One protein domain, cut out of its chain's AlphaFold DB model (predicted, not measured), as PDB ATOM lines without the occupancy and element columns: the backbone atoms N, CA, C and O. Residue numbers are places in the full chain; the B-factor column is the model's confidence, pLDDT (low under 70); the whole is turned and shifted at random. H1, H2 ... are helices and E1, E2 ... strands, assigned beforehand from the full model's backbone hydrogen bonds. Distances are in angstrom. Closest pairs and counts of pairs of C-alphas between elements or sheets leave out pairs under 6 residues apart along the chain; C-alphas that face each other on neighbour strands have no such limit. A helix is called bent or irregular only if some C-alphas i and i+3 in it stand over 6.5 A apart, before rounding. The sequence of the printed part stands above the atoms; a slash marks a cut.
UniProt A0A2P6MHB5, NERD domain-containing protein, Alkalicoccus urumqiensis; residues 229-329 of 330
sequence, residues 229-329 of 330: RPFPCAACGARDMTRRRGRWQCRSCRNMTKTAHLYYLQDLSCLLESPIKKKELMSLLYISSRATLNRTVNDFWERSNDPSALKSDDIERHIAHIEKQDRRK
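What this domain is: This is residues 229 to 329 of the 330 residues of the protein "NERD domain-containing protein" of Alkalicoccus urumqiensis (UniProt A0A2P6MHB5). Two helices, H1 and the longer H4, lie partly side by side and run opposite ways, while H3 and H2 form another part of a small, loosely joined helical body. A small two-stranded hairpin, E1 and E2, lies by the first residues of H1. The printed part has 101 residues, ordered E1, E2, H1, H2, H3, H4, with an antiparallel sheet E1 - E2. It is mostly helix and compact, with a radius of gyration of the C-alphas of 13.3 A and spans of 37 by 31 by 26 A.

Where its parts are: Residues 229 to 240 hold no named element. E1 is residues 241 to 244, beginning at C-alpha 241 (150.265, 190.166, 181.068), and E2 is 247 to 250. H1 is residues 260 to 271, 17.2 A long; H2 is 278 to 284; H3 is 290 to 301, 13.4 A. H4, residues 312 to 327, is 22.9 A long and ends at C-alpha 327 (171.878, 194.025, 182.370).

How they stand to each other: In the hairpin, N 242 and O 249 are 2.9 A apart, within hydrogen-bond range. Residues 248 to 249 of E2 also pair antiparallel with 256 to 257. The closest C-alphas of E2 and H1, Trp 248 and Ala 260, are 6.8 A apart. H1 touches H4 residues 312 to 319 alone, at a shallow tilt of 16 degrees, opposite ways; their closest C-alphas, Gln 266 and Ser 312, are 5.3 A apart. H1 and H3 are near each other. H2 and H3 are close but not clearly touching, about perpendicular at 79 degrees, with C-alphas Met 282 and Leu 293 closest at 6.7 A. H3 and H4 only just touch, with 3 pairs of C-alphas within 8 A, the closest being Phe 300 and Ile 315 at 7.1 A. H3 is irregular, its C-alphas 296 and 299 being 7.3 A apart. Every O i to N i+4 pair is within hydrogen-bond range in H1, H2 and H4, and 6 of 8 are in H3.

The domain as a whole: The two C-alphas farthest apart, Ser 252 and Asn 305, are 38.7 A apart. The printed part has no cut and no long link. Residues 298 to 315 and residue 329 have pLDDT under 70.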
ATOM      1  N   ARG A 229     142.846 200.008 179.456       82.44
ATOM      2  CA  ARG A 229     142.940 198.596 179.043       82.44
ATOM      3  C   ARG A 229     144.182 197.908 179.613       82.44
ATOM      4  O   ARG A 229     145.190 198.579 179.794       82.44
ATOM      5  N   PRO A 230     144.228 196.580 179.774       80.50
ATOM      6  CA  PRO A 230     145.471 195.890 180.130       80.50
ATOM      7  C   PRO A 230     146.642 196.272 179.203       80.50
ATOM      8  O   PRO A 230     146.450 196.534 178.005       80.50
ATOM      9  N   PHE A 231     147.850 196.386 179.757       77.88
ATOM     10  CA  PHE A 231     149.017 196.819 178.985       77.88
ATOM     11  C   PHE A 231     149.500 195.743 178.008       77.88
ATOM     12  O   PHE A 231     149.445 194.551 178.323       77.88
ATOM     13  N   PRO A 232     149.980 196.145 176.820       82.81
ATOM     14  CA  PRO A 232     150.475 195.202 175.831       82.81
ATOM     15  C   PRO A 232     151.830 194.618 176.238       82.81
ATOM     16  O   PRO A 232     152.668 195.272 176.862       82.81
ATOM     17  N   CYS A 233     152.075 193.378 175.833       86.25
ATOM     18  CA  CYS A 233     153.398 192.784 175.847       86.25
ATOM     19  C   CYS A 233     154.273 193.451 174.782       86.25
ATOM     20  O   CYS A 233     153.934 193.411 173.603       86.25
ATOM     21  N   ALA A 234     155.443 193.967 175.162       85.00
ATOM     22  CA  ALA A 234     156.378 194.584 174.217       85.00
ATOM     23  C   ALA A 234     156.904 193.624 173.125       85.00
ATOM     24  O   ALA A 234     157.359 194.084 172.088       85.00
ATOM     25  N   ALA A 235     156.845 192.305 173.348       87.81
ATOM     26  CA  ALA A 235     157.368 191.313 172.405       87.81
ATOM     27  C   ALA A 235     156.345 190.844 171.357       87.81
ATOM     28  O   ALA A 235     156.740 190.467 170.263       87.81
ATOM     29  N   CYS A 236     155.048 190.818 171.684       88.31
ATOM     30  CA  CYS A 236     154.019 190.283 170.776       88.31
ATOM     31  C   CYS A 236     152.742 191.130 170.683       88.31
ATOM     32  O   CYS A 236     151.803 190.747 169.997       88.31
ATOM     33  N   GLY A 237     152.645 192.238 171.419       85.31
ATOM     34  CA  GLY A 237     151.466 193.106 171.441       85.31
ATOM     35  C   GLY A 237     150.262 192.566 172.225       85.31
ATOM     36  O   GLY A 237     149.372 193.347 172.564       85.31
ATOM     37  N   ALA A 238     150.229 191.275 172.580       87.44
ATOM     38  CA  ALA A 238     149.134 190.692 173.356       87.44
ATOM     39  C   ALA A 238     148.981 191.369 174.728       87.44
ATOM     40  O   ALA A 238     149.967 191.638 175.413       87.44
ATOM     41  N   ARG A 239     147.740 191.613 175.157       85.81
ATOM     42  CA  ARG A 239     147.401 192.369 176.381       85.81
ATOM     43  C   ARG A 239     147.070 191.480 177.586       85.81
ATOM     44  O   ARG A 239     146.362 191.898 178.491       85.81
ATOM     45  N   ASP A 240     147.585 190.254 177.601       85.31
ATOM     46  CA  ASP A 240     147.399 189.296 178.698       85.31
ATOM     47  C   ASP A 240     148.719 189.105 179.459       85.31
ATOM     48  O   ASP A 240     149.449 188.117 179.305       85.31
ATOM     49  N   MET A 241     149.079 190.141 180.218       88.69
ATOM     50  CA  MET A 241     150.265 190.166 181.068       88.69
ATOM     51  C   MET A 241     149.857 189.882 182.512       88.69
ATOM     52  O   MET A 241     148.993 190.553 183.068       88.69
ATOM     53  N   THR A 242     150.525 188.923 183.154       88.56
ATOM     54  CA  THR A 242     150.236 188.548 184.546       88.56
ATOM     55  C   THR A 242     151.456 188.649 185.437       88.56
ATOM     56  O   THR A 242     152.581 188.374 185.015       88.56
ATOM     57  N   ARG A 243     151.244 189.043 186.694       87.00
ATOM     58  CA  ARG A 243     152.319 189.140 187.679       87.00
ATOM     59  C   ARG A 243     152.675 187.746 188.210       87.00
ATOM     60  O   ARG A 243     151.831 187.066 188.784       87.00
ATOM     61  N   ARG A 244     153.939 187.337 188.082       84.56
ATOM     62  CA  ARG A 244     154.505 186.111 188.664       84.56
ATOM     63  C   ARG A 244     155.865 186.384 189.302       84.56
ATOM     64  O   ARG A 244     156.780 186.848 188.631       84.56
ATOM     65  N   ARG A 245     156.002 186.081 190.602       83.56
ATOM     66  CA  ARG A 245     157.265 186.180 191.375       83.56
ATOM     67  C   ARG A 245     158.029 187.498 191.135       83.56
ATOM     68  O   ARG A 245     159.221 187.501 190.852       83.56
ATOM     69  N   GLY A 246     157.316 188.626 191.183       82.94
ATOM     70  CA  GLY A 246     157.899 189.962 190.991       82.94
ATOM     71  C   GLY A 246     158.154 190.378 189.536       82.94
ATOM     72  O   GLY A 246     158.582 191.504 189.307       82.94
ATOM     73  N   ARG A 247     157.855 189.529 188.547       88.25
ATOM     74  CA  ARG A 247     157.922 189.853 187.114       88.25
ATOM     75  C   ARG A 247     156.534 189.840 186.483       88.25
ATOM     76  O   ARG A 247     155.595 189.270 187.028       88.25
ATOM     77  N   TRP A 248     156.418 190.456 185.321       90.31
ATOM     78  CA  TRP A 248     155.267 190.394 184.438       90.31
ATOM     79  C   TRP A 248     155.563 189.411 183.316       90.31
ATOM     80  O   TRP A 248     156.556 189.582 182.613       90.31
ATOM     81  N   GLN A 249     154.719 188.398 183.154       92.31
ATOM     82  CA  GLN A 249     154.844 187.379 182.118       92.31
ATOM     83  C   GLN A 249     153.662 187.464 181.151       92.31
ATOM     84  O   GLN A 249     152.506 187.458 181.582       92.31
ATOM     85  N   CYS A 250     153.958 187.501 179.853       92.19
ATOM     86  CA  CYS A 250     152.954 187.395 178.802       92.19
ATOM     87  C   CYS A 250     152.416 185.969 178.724       92.19
ATOM     88  O   CYS A 250     153.199 185.020 178.651       92.19
ATOM     89  N   ARG A 251     151.094 185.794 178.693       91.19
ATOM     90  CA  ARG A 251     150.510 184.462 178.501       91.19
ATOM     91  C   ARG A 251     150.639 183.951 177.067       91.19
ATOM     92  O   ARG A 251     150.801 182.749 176.894       91.19
ATOM     93  N   SER A 252     150.658 184.846 176.079       93.12
ATOM     94  CA  SER A 252     150.741 184.490 174.656       93.12
ATOM     95  C   SER A 252     152.152 184.083 174.222       93.12
ATOM     96  O   SER A 252     152.322 183.009 173.664       93.12
ATOM     97  N   CYS A 253     153.177 184.898 174.505       93.31
ATOM     98  CA  CYS A 253     154.553 184.635 174.046       93.31
ATOM     99  C   CYS A 253     155.547 184.280 175.162       93.31
ATOM    100  O   CYS A 253     156.740 184.156 174.907       93.31
ATOM    101  N   ARG A 254     155.090 184.173 176.419       93.00
ATOM    102  CA  ARG A 254     155.917 183.870 177.609       93.00
ATOM    103  C   ARG A 254     157.019 184.879 177.949       93.00
ATOM    104  O   ARG A 254     157.676 184.694 178.974       93.00
ATOM    105  N   ASN A 255     157.166 185.966 177.187       92.81
ATOM    106  CA  ASN A 255     158.118 187.035 177.482       92.81
ATOM    107  C   ASN A 255     157.933 187.572 178.911       92.81
ATOM    108  O   ASN A 255     156.802 187.779 179.362       92.81
ATOM    109  N   MET A 256     159.045 187.819 179.605       91.44
ATOM    110  CA  MET A 256     159.061 188.281 180.991       91.44
ATOM    111  C   MET A 256     159.766 189.624 181.133       91.44
ATOM    112  O   MET A 256     160.874 189.811 180.641       91.44
ATOM    113  N   THR A 257     159.176 190.532 181.903       89.62
ATOM    114  CA  THR A 257     159.746 191.857 182.179       89.62
ATOM    115  C   THR A 257     159.451 192.301 183.606       89.62
ATOM    116  O   THR A 257     158.439 191.929 184.194       89.62
ATOM    117  N   LYS A 258     160.344 193.098 184.193       87.38
ATOM    118  CA  LYS A 258     160.116 193.730 185.499       87.38
ATOM    119  C   LYS A 258     159.365 195.057 185.367       87.38
ATOM    120  O   LYS A 258     158.648 195.427 186.285       87.38
ATOM    121  N   THR A 259     159.465 195.735 184.226       86.38
ATOM    122  CA  THR A 259     159.147 197.165 184.081       86.38
ATOM    123  C   THR A 259     157.831 197.461 183.362       86.38
ATOM    124  O   THR A 259     157.427 198.613 183.326       86.38
ATOM    125  N   ALA A 260     157.105 196.465 182.835       86.00
ATOM    126  CA  ALA A 260     155.918 196.736 182.004       86.00
ATOM    127  C   ALA A 260     154.840 197.611 182.675       86.00
ATOM    128  O   ALA A 260     154.298 198.516 182.049       86.00
ATOM    129  N   HIS A 261     154.568 197.383 183.961       84.12
ATOM    130  CA  HIS A 261     153.662 198.228 184.743       84.12
ATOM    131  C   HIS A 261     154.131 199.683 184.900       84.12
ATOM    132  O   HIS A 261     153.295 200.562 185.066       84.12
ATOM    133  N   LEU A 262     155.437 199.953 184.849       84.75
ATOM    134  CA  LEU A 262     155.974 201.311 184.953       84.75
ATOM    135  C   LEU A 262     155.700 202.091 183.671       84.75
ATOM    136  O   LEU A 262     155.161 203.186 183.746       84.75
ATOM    137  N   TYR A 263     155.955 201.496 182.502       85.12
ATOM    138  CA  TYR A 263     155.573 202.101 181.219       85.12
ATOM    139  C   TYR A 263     154.065 202.346 181.124       85.12
ATOM    140  O   TYR A 263     153.623 203.376 180.630       85.12
ATOM    141  N   TYR A 264     153.264 201.418 181.652       85.94
ATOM    142  CA  TYR A 264     151.819 201.594 181.741       85.94
ATOM    143  C   TYR A 264     151.420 202.814 182.576       85.94
ATOM    144  O   TYR A 264     150.601 203.624 182.148       85.94
ATOM    145  N   LEU A 265     151.995 202.938 183.771       84.94
ATOM    146  CA  LEU A 265     151.749 204.062 184.667       84.94
ATOM    147  C   LEU A 265     152.246 205.383 184.073       84.94
ATOM    148  O   LEU A 265     151.576 206.401 184.220       84.94
ATOM    149  N   GLN A 266     153.371 205.349 183.360       86.25
ATOM    150  CA  GLN A 266     153.908 206.492 182.637       86.25
ATOM    151  C   GLN A 266     152.926 206.991 181.579       86.25
ATOM    152  O   GLN A 266     152.578 208.168 181.590       86.25
ATOM    153  N   ASP A 267     152.413 206.101 180.726       89.38
ATOM    154  CA  ASP A 267     151.432 206.476 179.706       89.38
ATOM    155  C   ASP A 267     150.199 207.138 180.333       89.38
ATOM    156  O   ASP A 267     149.733 208.170 179.857       89.38
ATOM    157  N   LEU A 268     149.686 206.584 181.434       88.25
ATOM    158  CA  LEU A 268     148.515 207.143 182.112       88.25
ATOM    159  C   LEU A 268     148.811 208.498 182.758       88.25
ATOM    160  O   LEU A 268     147.978 209.393 182.674       88.25
ATOM    161  N   SER A 269     150.008 208.689 183.312       85.62
ATOM    162  CA  SER A 269     150.450 209.979 183.859       85.62
ATOM    163  C   SER A 269     150.585 211.089 182.809       85.62
ATOM    164  O   SER A 269     150.488 212.279 183.123       85.62
ATOM    165  N   CYS A 270     150.794 210.703 181.547       89.06
ATOM    166  CA  CYS A 270     150.816 211.627 180.421       89.06
ATOM    167  C   CYS A 270     149.411 212.030 179.958       89.06
ATOM    168  O   CYS A 270     149.243 213.111 179.394       89.06
ATOM    169  N   LEU A 271     148.413 211.168 180.160       91.31
ATOM    170  CA  LEU A 271     147.071 211.328 179.593       91.31
ATOM    171  C   LEU A 271     146.028 211.809 180.599       91.31
ATOM    172  O   LEU A 271     145.018 212.368 180.187       91.31
ATOM    173  N   LEU A 272     146.247 211.570 181.890       87.12
ATOM    174  CA  LEU A 272     145.301 211.902 182.947       87.12
ATOM    175  C   LEU A 272     145.804 213.088 183.764       87.12
ATOM    176  O   LEU A 272     146.957 213.122 184.188       87.12
ATOM    177  N   GLU A 273     144.909 214.039 184.020       78.75
ATOM    178  CA  GLU A 273     145.181 215.163 184.924       78.75
ATOM    179  C   GLU A 273     145.122 214.741 186.391       78.75
ATOM    180  O   GLU A 273     145.862 215.256 187.225       78.75
ATOM    181  N   SER A 274     144.248 213.782 186.703       76.12
ATOM    182  CA  SER A 274     144.067 213.255 188.051       76.12
ATOM    183  C   SER A 274     144.654 211.848 188.199       76.12
ATOM    184  O   SER A 274     144.552 211.031 187.279       76.12
ATOM    185  N   PRO A 275     145.213 211.511 189.374       72.62
ATOM    186  CA  PRO A 275     145.732 210.177 189.647       72.62
ATOM    187  C   PRO A 275     144.631 209.117 189.623       72.62
ATOM    188  O   PRO A 275     143.513 209.329 190.098       72.62
ATOM    189  N   ILE A 276     144.984 207.918 189.165       77.56
ATOM    190  CA  ILE A 276     144.085 206.761 189.198       77.56
ATOM    191  C   ILE A 276     143.920 206.279 190.639       77.56
ATOM    192  O   ILE A 276     144.891 206.089 191.379       77.56
ATOM    193  N   LYS A 277     142.675 206.002 191.038       79.31
ATOM    194  CA  LYS A 277     142.378 205.466 192.371       79.31
ATOM    195  C   LYS A 277     143.002 204.078 192.534       79.31
ATOM    196  O   LYS A 277     142.890 203.226 191.657       79.31
ATOM    197  N   LYS A 278     143.563 203.776 193.714       78.19
ATOM    198  CA  LYS A 278     144.204 202.469 193.996       78.19
ATOM    199  C   LYS A 278     143.318 201.265 193.652       78.19
ATOM    200  O   LYS A 278     143.820 200.279 193.127       78.19
ATOM    201  N   LYS A 279     142.011 201.341 193.932       79.19
ATOM    202  CA  LYS A 279     141.045 200.268 193.624       79.19
ATOM    203  C   LYS A 279     140.963 199.976 192.121       79.19
ATOM    204  O   LYS A 279     140.908 198.816 191.732       79.19
ATOM    205  N   GLU A 280     140.979 201.017 191.302       80.31
ATOM    206  CA  GLU A 280     140.957 200.917 189.844       80.31
ATOM    207  C   GLU A 280     142.307 200.422 189.317       80.31
ATOM    208  O   GLU A 280     142.366 199.496 188.517       80.31
ATOM    209  N   LEU A 281     143.420 200.912 189.869       81.94
ATOM    210  CA  LEU A 281     144.742 200.404 189.506       81.94
ATOM    211  C   LEU A 281     144.914 198.906 189.830       81.94
ATOM    212  O   LEU A 281     145.541 198.173 189.067       81.94
ATOM    213  N   MET A 282     144.337 198.432 190.938       83.06
ATOM    214  CA  MET A 282     144.326 197.010 191.297       83.06
ATOM    215  C   MET A 282     143.601 196.151 190.261       83.06
ATOM    216  O   MET A 282     144.129 195.096 189.898       83.06
ATOM    217  N   SER A 283     142.432 196.587 189.775       83.12
ATOM    218  CA  SER A 283     141.700 195.832 188.751       83.12
ATOM    219  C   SER A 283     142.471 195.809 187.431       83.12
ATOM    220  O   SER A 283     142.628 194.742 186.843       83.12
ATOM    221  N   LEU A 284     143.047 196.944 187.025       81.12
ATOM    222  CA  LEU A 284     143.808 197.086 185.779       81.12
ATOM    223  C   LEU A 284     145.083 196.242 185.739       81.12
ATOM    224  O   LEU A 284     145.471 195.733 184.689       81.12
ATOM    225  N   LEU A 285     145.745 196.106 186.887       81.31
ATOM    226  CA  LEU A 285     146.964 195.318 187.034       81.31
ATOM    227  C   LEU A 285     146.688 193.853 187.411       81.31
ATOM    228  O   LEU A 285     147.639 193.087 187.574       81.31
ATOM    229  N   TYR A 286     145.419 193.460 187.569       81.31
ATOM    230  CA  TYR A 286     145.008 192.147 188.076       81.31
ATOM    231  C   TYR A 286     145.689 191.781 189.412       81.31
ATOM    232  O   TYR A 286     146.122 190.647 189.627       81.31
ATOM    233  N   ILE A 287     145.809 192.754 190.323       84.56
ATOM    234  CA  ILE A 287     146.406 192.582 191.655       84.56
ATOM    235  C   ILE A 287     145.297 192.600 192.709       84.56
ATOM    236  O   ILE A 287     144.669 193.626 192.943       84.56
ATOM    237  N   SER A 288     145.104 191.485 193.414       84.69
ATOM    238  CA  SER A 288     144.065 191.344 194.448       84.69
ATOM    239  C   SER A 288     144.460 191.899 195.823       84.69
ATOM    240  O   SER A 288     143.601 192.270 196.618       84.69
ATOM    241  N   SER A 289     145.758 191.992 196.125       86.75
ATOM    242  CA  SER A 289     146.266 192.397 197.442       86.75
ATOM    243  C   SER A 289     146.798 193.831 197.434       86.75
ATOM    244  O   SER A 289     147.741 194.136 196.703       86.75
ATOM    245  N   ARG A 290     146.272 194.696 198.317       82.75
ATOM    246  CA  ARG A 290     146.782 196.072 198.513       82.75
ATOM    247  C   ARG A 290     148.264 196.101 198.886       82.75
ATOM    248  O   ARG A 290     149.001 196.924 198.362       82.75
ATOM    249  N   ALA A 291     148.719 195.180 199.736       83.31
ATOM    250  CA  ALA A 291     150.131 195.076 200.111       83.31
ATOM    251  C   ALA A 291     151.019 194.703 198.911       83.31
ATOM    252  O   ALA A 291     152.161 195.144 198.794       83.31
ATOM    253  N   THR A 292     150.499 193.884 197.996       83.00
ATOM    254  CA  THR A 292     151.198 193.555 196.748       83.00
ATOM    255  C   THR A 292     151.194 194.734 195.789       83.00
ATOM    256  O   THR A 292     152.236 194.998 195.198       83.00
ATOM    257  N   LEU A 293     150.077 195.461 195.667       83.50
ATOM    258  CA  LEU A 293     150.018 196.693 194.886       83.50
ATOM    259  C   LEU A 293     151.063 197.676 195.403       83.50
ATOM    260  O   LEU A 293     151.953 198.010 194.637       83.50
ATOM    261  N   ASN A 294     151.015 198.035 196.690       79.88
ATOM    262  CA  ASN A 294     151.971 198.946 197.317       79.88
ATOM    263  C   ASN A 294     153.409 198.494 197.035       79.88
ATOM    264  O   ASN A 294     154.146 199.251 196.449       79.88
ATOM    265  N   ARG A 295     153.807 197.234 197.246       79.12
ATOM    266  CA  ARG A 295     155.171 196.779 196.874       79.12
ATOM    267  C   ARG A 295     155.512 196.862 195.378       79.12
ATOM    268  O   ARG A 295     156.674 196.785 195.013       79.12
ATOM    269  N   THR A 296     154.513 196.928 194.502       77.56
ATOM    270  CA  THR A 296     154.693 197.062 193.045       77.56
ATOM    271  C   THR A 296     154.832 198.519 192.624       77.56
ATOM    272  O   THR A 296     155.446 198.783 191.602       77.56
ATOM    273  N   VAL A 297     154.252 199.449 193.388       75.25
ATOM    274  CA  VAL A 297     154.208 200.880 193.053       75.25
ATOM    275  C   VAL A 297     154.882 201.781 194.099       75.25
ATOM    276  O   VAL A 297     155.012 202.967 193.854       75.25
ATOM    277  N   ASN A 298     155.317 201.281 195.259       63.09
ATOM    278  CA  ASN A 298     155.875 202.080 196.365       63.09
ATOM    279  C   ASN A 298     157.264 202.613 196.045       63.09
ATOM    280  O   ASN A 298     157.561 203.732 196.448       63.09
ATOM    281  N   ASP A 299     158.055 201.888 195.245       55.91
ATOM    282  CA  ASP A 299     159.302 202.425 194.682       55.91
ATOM    283  C   ASP A 299     159.055 203.748 193.924       55.91
ATOM    284  O   ASP A 299     159.962 204.567 193.778       55.91
ATOM    285  N   PHE A 300     157.810 203.962 193.484       55.16
ATOM    286  CA  PHE A 300     157.316 205.170 192.842       55.16
ATOM    287  C   PHE A 300     156.562 206.126 193.807       55.16
ATOM    288  O   PHE A 300     156.733 207.336 193.719       55.16
ATOM    289  N   TRP A 301     155.756 205.613 194.746       49.69
ATOM    290  CA  TRP A 301     154.850 206.408 195.604       49.69
ATOM    291  C   TRP A 301     155.533 207.127 196.787       49.69
ATOM    292  O   TRP A 301     155.027 208.148 197.235       49.69
ATOM    293  N   GLU A 302     156.654 206.618 197.317       40.94
ATOM    294  CA  GLU A 302     157.300 207.163 198.534       40.94
ATOM    295  C   GLU A 302     158.305 208.303 198.265       40.94
ATOM    296  O   GLU A 302     158.770 208.947 199.201       40.94
ATOM    297  N   ARG A 303     158.646 208.588 197.000       41.66
ATOM    298  CA  ARG A 303     159.595 209.668 196.639       41.66
ATOM    299  C   ARG A 303     158.928 210.983 196.255       41.66
ATOM    300  O   ARG A 303     159.602 212.008 196.169       41.66
ATOM    301  N   SER A 304     157.616 210.964 196.069       41.47
ATOM    302  CA  SER A 304     156.807 212.148 195.835       41.47
ATOM    303  C   SER A 304     156.119 212.487 197.157       41.47
ATOM    304  O   SER A 304     155.238 211.751 197.584       41.47
ATOM    305  N   ASN A 305     156.474 213.598 197.812       36.88
ATOM    306  CA  ASN A 305     155.772 214.128 199.004       36.88
ATOM    307  C   ASN A 305     154.320 214.586 198.704       36.88
ATOM    308  O   ASN A 305     153.762 215.439 199.387       36.88
ATOM    309  N   ASP A 306     153.712 214.035 197.659       39.69
ATOM    310  CA  ASP A 306     152.415 214.380 197.119       39.69
ATOM    311  C   ASP A 306     151.700 213.073 196.720       39.69
ATOM    312  O   ASP A 306     152.150 212.379 195.799       39.69
ATOM    313  N   PRO A 307     150.578 212.718 197.381       35.56
ATOM    314  CA  PRO A 307     149.761 211.550 197.051       35.56
ATOM    315  C   PRO A 307     149.232 211.529 195.607       35.56
ATOM    316  O   PRO A 307     148.684 210.502 195.196       35.56
ATOM    317  N   SER A 308     149.375 212.631 194.859       42.41
ATOM    318  CA  SER A 308     148.926 212.796 193.476       42.41
ATOM    319  C   SER A 308     150.023 212.692 192.401       42.41
ATOM    320  O   SER A 308     149.727 212.641 191.206       42.41
ATOM    321  N   ALA A 309     151.298 212.589 192.766       42.50
ATOM    322  CA  ALA A 309     152.373 212.786 191.797       42.50
ATOM    323  C   ALA A 309     152.868 211.481 191.148       42.50
ATOM    324  O   ALA A 309     153.915 210.942 191.509       42.50
ATOM    325  N   LEU A 310     152.156 211.027 190.110       51.88
ATOM    326  CA  LEU A 310     152.770 210.281 189.007       51.88
ATOM    327  C   LEU A 310     153.459 211.274 188.056       51.88
ATOM    328  O   LEU A 310     152.882 211.663 187.049       51.88
ATOM    329  N   LYS A 311     154.671 211.752 188.368       56.88
ATOM    330  CA  LYS A 311     155.448 212.547 187.400       56.88
ATOM    331  C   LYS A 311     156.171 211.607 186.431       56.88
ATOM    332  O   LYS A 311     156.975 210.780 186.857       56.88
ATOM    333  N   SER A 312     155.897 211.742 185.128       59.44
ATOM    334  CA  SER A 312     156.473 210.904 184.057       59.44
ATOM    335  C   SER A 312     158.002 210.776 184.143       59.44
ATOM    336  O   SER A 312     158.539 209.684 183.967       59.44
ATOM    337  N   ASP A 313     158.713 211.858 184.470       62.00
ATOM    338  CA  ASP A 313     160.185 211.875 184.485       62.00
ATOM    339  C   ASP A 313     160.804 211.083 185.652       62.00
ATOM    340  O   ASP A 313     161.933 210.587 185.558       62.00
ATOM    341  N   ASP A 314     160.076 210.920 186.759       66.12
ATOM    342  CA  ASP A 314     160.517 210.082 187.879       66.12
ATOM    343  C   ASP A 314     160.376 208.594 187.534       66.12
ATOM    344  O   ASP A 314     161.238 207.782 187.887       66.12
ATOM    345  N   ILE A 315     159.346 208.248 186.752       69.12
ATOM    346  CA  ILE A 315     159.140 206.892 186.232       69.12
ATOM    347  C   ILE A 315     160.263 206.522 185.257       69.12
ATOM    348  O   ILE A 315     160.854 205.449 185.386       69.12
ATOM    349  N   GLU A 316     160.610 207.415 184.323       72.50
ATOM    350  CA  GLU A 316     161.676 207.190 183.330       72.50
ATOM    351  C   GLU A 316     163.027 206.884 183.994       72.50
ATOM    352  O   GLU A 316     163.690 205.896 183.660       72.50
ATOM    353  N   ARG A 317     163.414 207.688 184.993       73.69
ATOM    354  CA  ARG A 317     164.664 207.486 185.745       73.69
ATOM    355  C   ARG A 317     164.685 206.148 186.479       73.69
ATOM    356  O   ARG A 317     165.720 205.475 186.519       73.69
ATOM    357  N   HIS A 318     163.552 205.746 187.046       75.31
ATOM    358  CA  HIS A 318     163.438 204.484 187.764       75.31
ATOM    359  C   HIS A 318     163.497 203.266 186.827       75.31
ATOM    360  O   HIS A 318     164.223 202.308 187.109       75.31
ATOM    361  N   ILE A 319     162.817 203.326 185.676       77.44
ATOM    362  CA  ILE A 319     162.902 202.299 184.627       77.44
ATOM    363  C   ILE A 319     164.362 202.088 184.212       77.44
ATOM    364  O   ILE A 319     164.859 200.961 184.272       77.44
ATOM    365  N   ALA A 320     165.078 203.170 183.884       80.81
ATOM    366  CA  ALA A 320     166.479 203.106 183.469       80.81
ATOM    367  C   ALA A 320     167.383 202.462 184.538       80.81
ATOM    368  O   ALA A 320     168.294 201.692 184.220       80.81
ATOM    369  N   HIS A 321     167.118 202.732 185.820       81.81
ATOM    370  CA  HIS A 321     167.839 202.111 186.928       81.81
ATOM    371  C   HIS A 321     167.616 200.591 186.991       81.81
ATOM    372  O   HIS A 321     168.589 199.836 187.072       81.81
ATOM    373  N   ILE A 322     166.360 200.133 186.913       79.75
ATOM    374  CA  ILE A 322     166.021 198.700 186.942       79.75
ATOM    375  C   ILE A 322     166.664 197.967 185.763       79.75
ATOM    376  O   ILE A 322     167.245 196.895 185.940       79.75
ATOM    377  N   GLU A 323     166.587 198.538 184.564       81.88
ATOM    378  CA  GLU A 323     167.148 197.924 183.360       81.88
ATOM    379  C   GLU A 323     168.672 197.829 183.422       81.88
ATOM    380  O   GLU A 323     169.241 196.791 183.076       81.88
ATOM    381  N   LYS A 324     169.346 198.865 183.937       81.62
ATOM    382  CA  LYS A 324     170.797 198.841 184.167       81.62
ATOM    383  C   LYS A 324     171.196 197.752 185.163       81.62
ATOM    384  O   LYS A 324     172.213 197.090 184.961       81.62
ATOM    385  N   GLN A 325     170.410 197.542 186.221       80.44
ATOM    386  CA  GLN A 325     170.648 196.445 187.162       80.44
ATOM    387  C   GLN A 325     170.414 195.065 186.532       80.44
ATOM    388  O   GLN A 325     171.168 194.142 186.823       80.44
ATOM    389  N   ASP A 326     169.392 194.903 185.684       75.88
ATOM    390  CA  ASP A 326     169.099 193.616 185.034       75.88
ATOM    391  C   ASP A 326     170.183 193.241 184.014       75.88
ATOM    392  O   ASP A 326     170.562 192.076 183.941       75.88
ATOM    393  N   ARG A 327     170.743 194.227 183.293       76.69
ATOM    394  CA  ARG A 327     171.878 194.025 182.370       76.69
ATOM    395  C   ARG A 327     173.180 193.642 183.071       76.69
ATOM    396  O   ARG A 327     173.979 192.953 182.470       76.69
ATOM    397  N   ARG A 328     173.399 194.081 184.315       71.19
ATOM    398  CA  ARG A 328     174.584 193.712 185.118       71.19
ATOM    399  C   ARG A 328     174.498 192.311 185.736       71.19
ATOM    400  O   ARG A 328     175.483 191.841 186.286       71.19
ATOM    401  N   LYS A 329     173.309 191.697 185.738       62.78
ATOM    402  CA  LYS A 329     173.043 190.362 186.306       62.78
ATOM    403  C   LYS A 329     172.936 189.265 185.238       62.78
ATOM    404  O   LYS A 329     172.693 188.117 185.597       62.78
TER     405      LYS A 329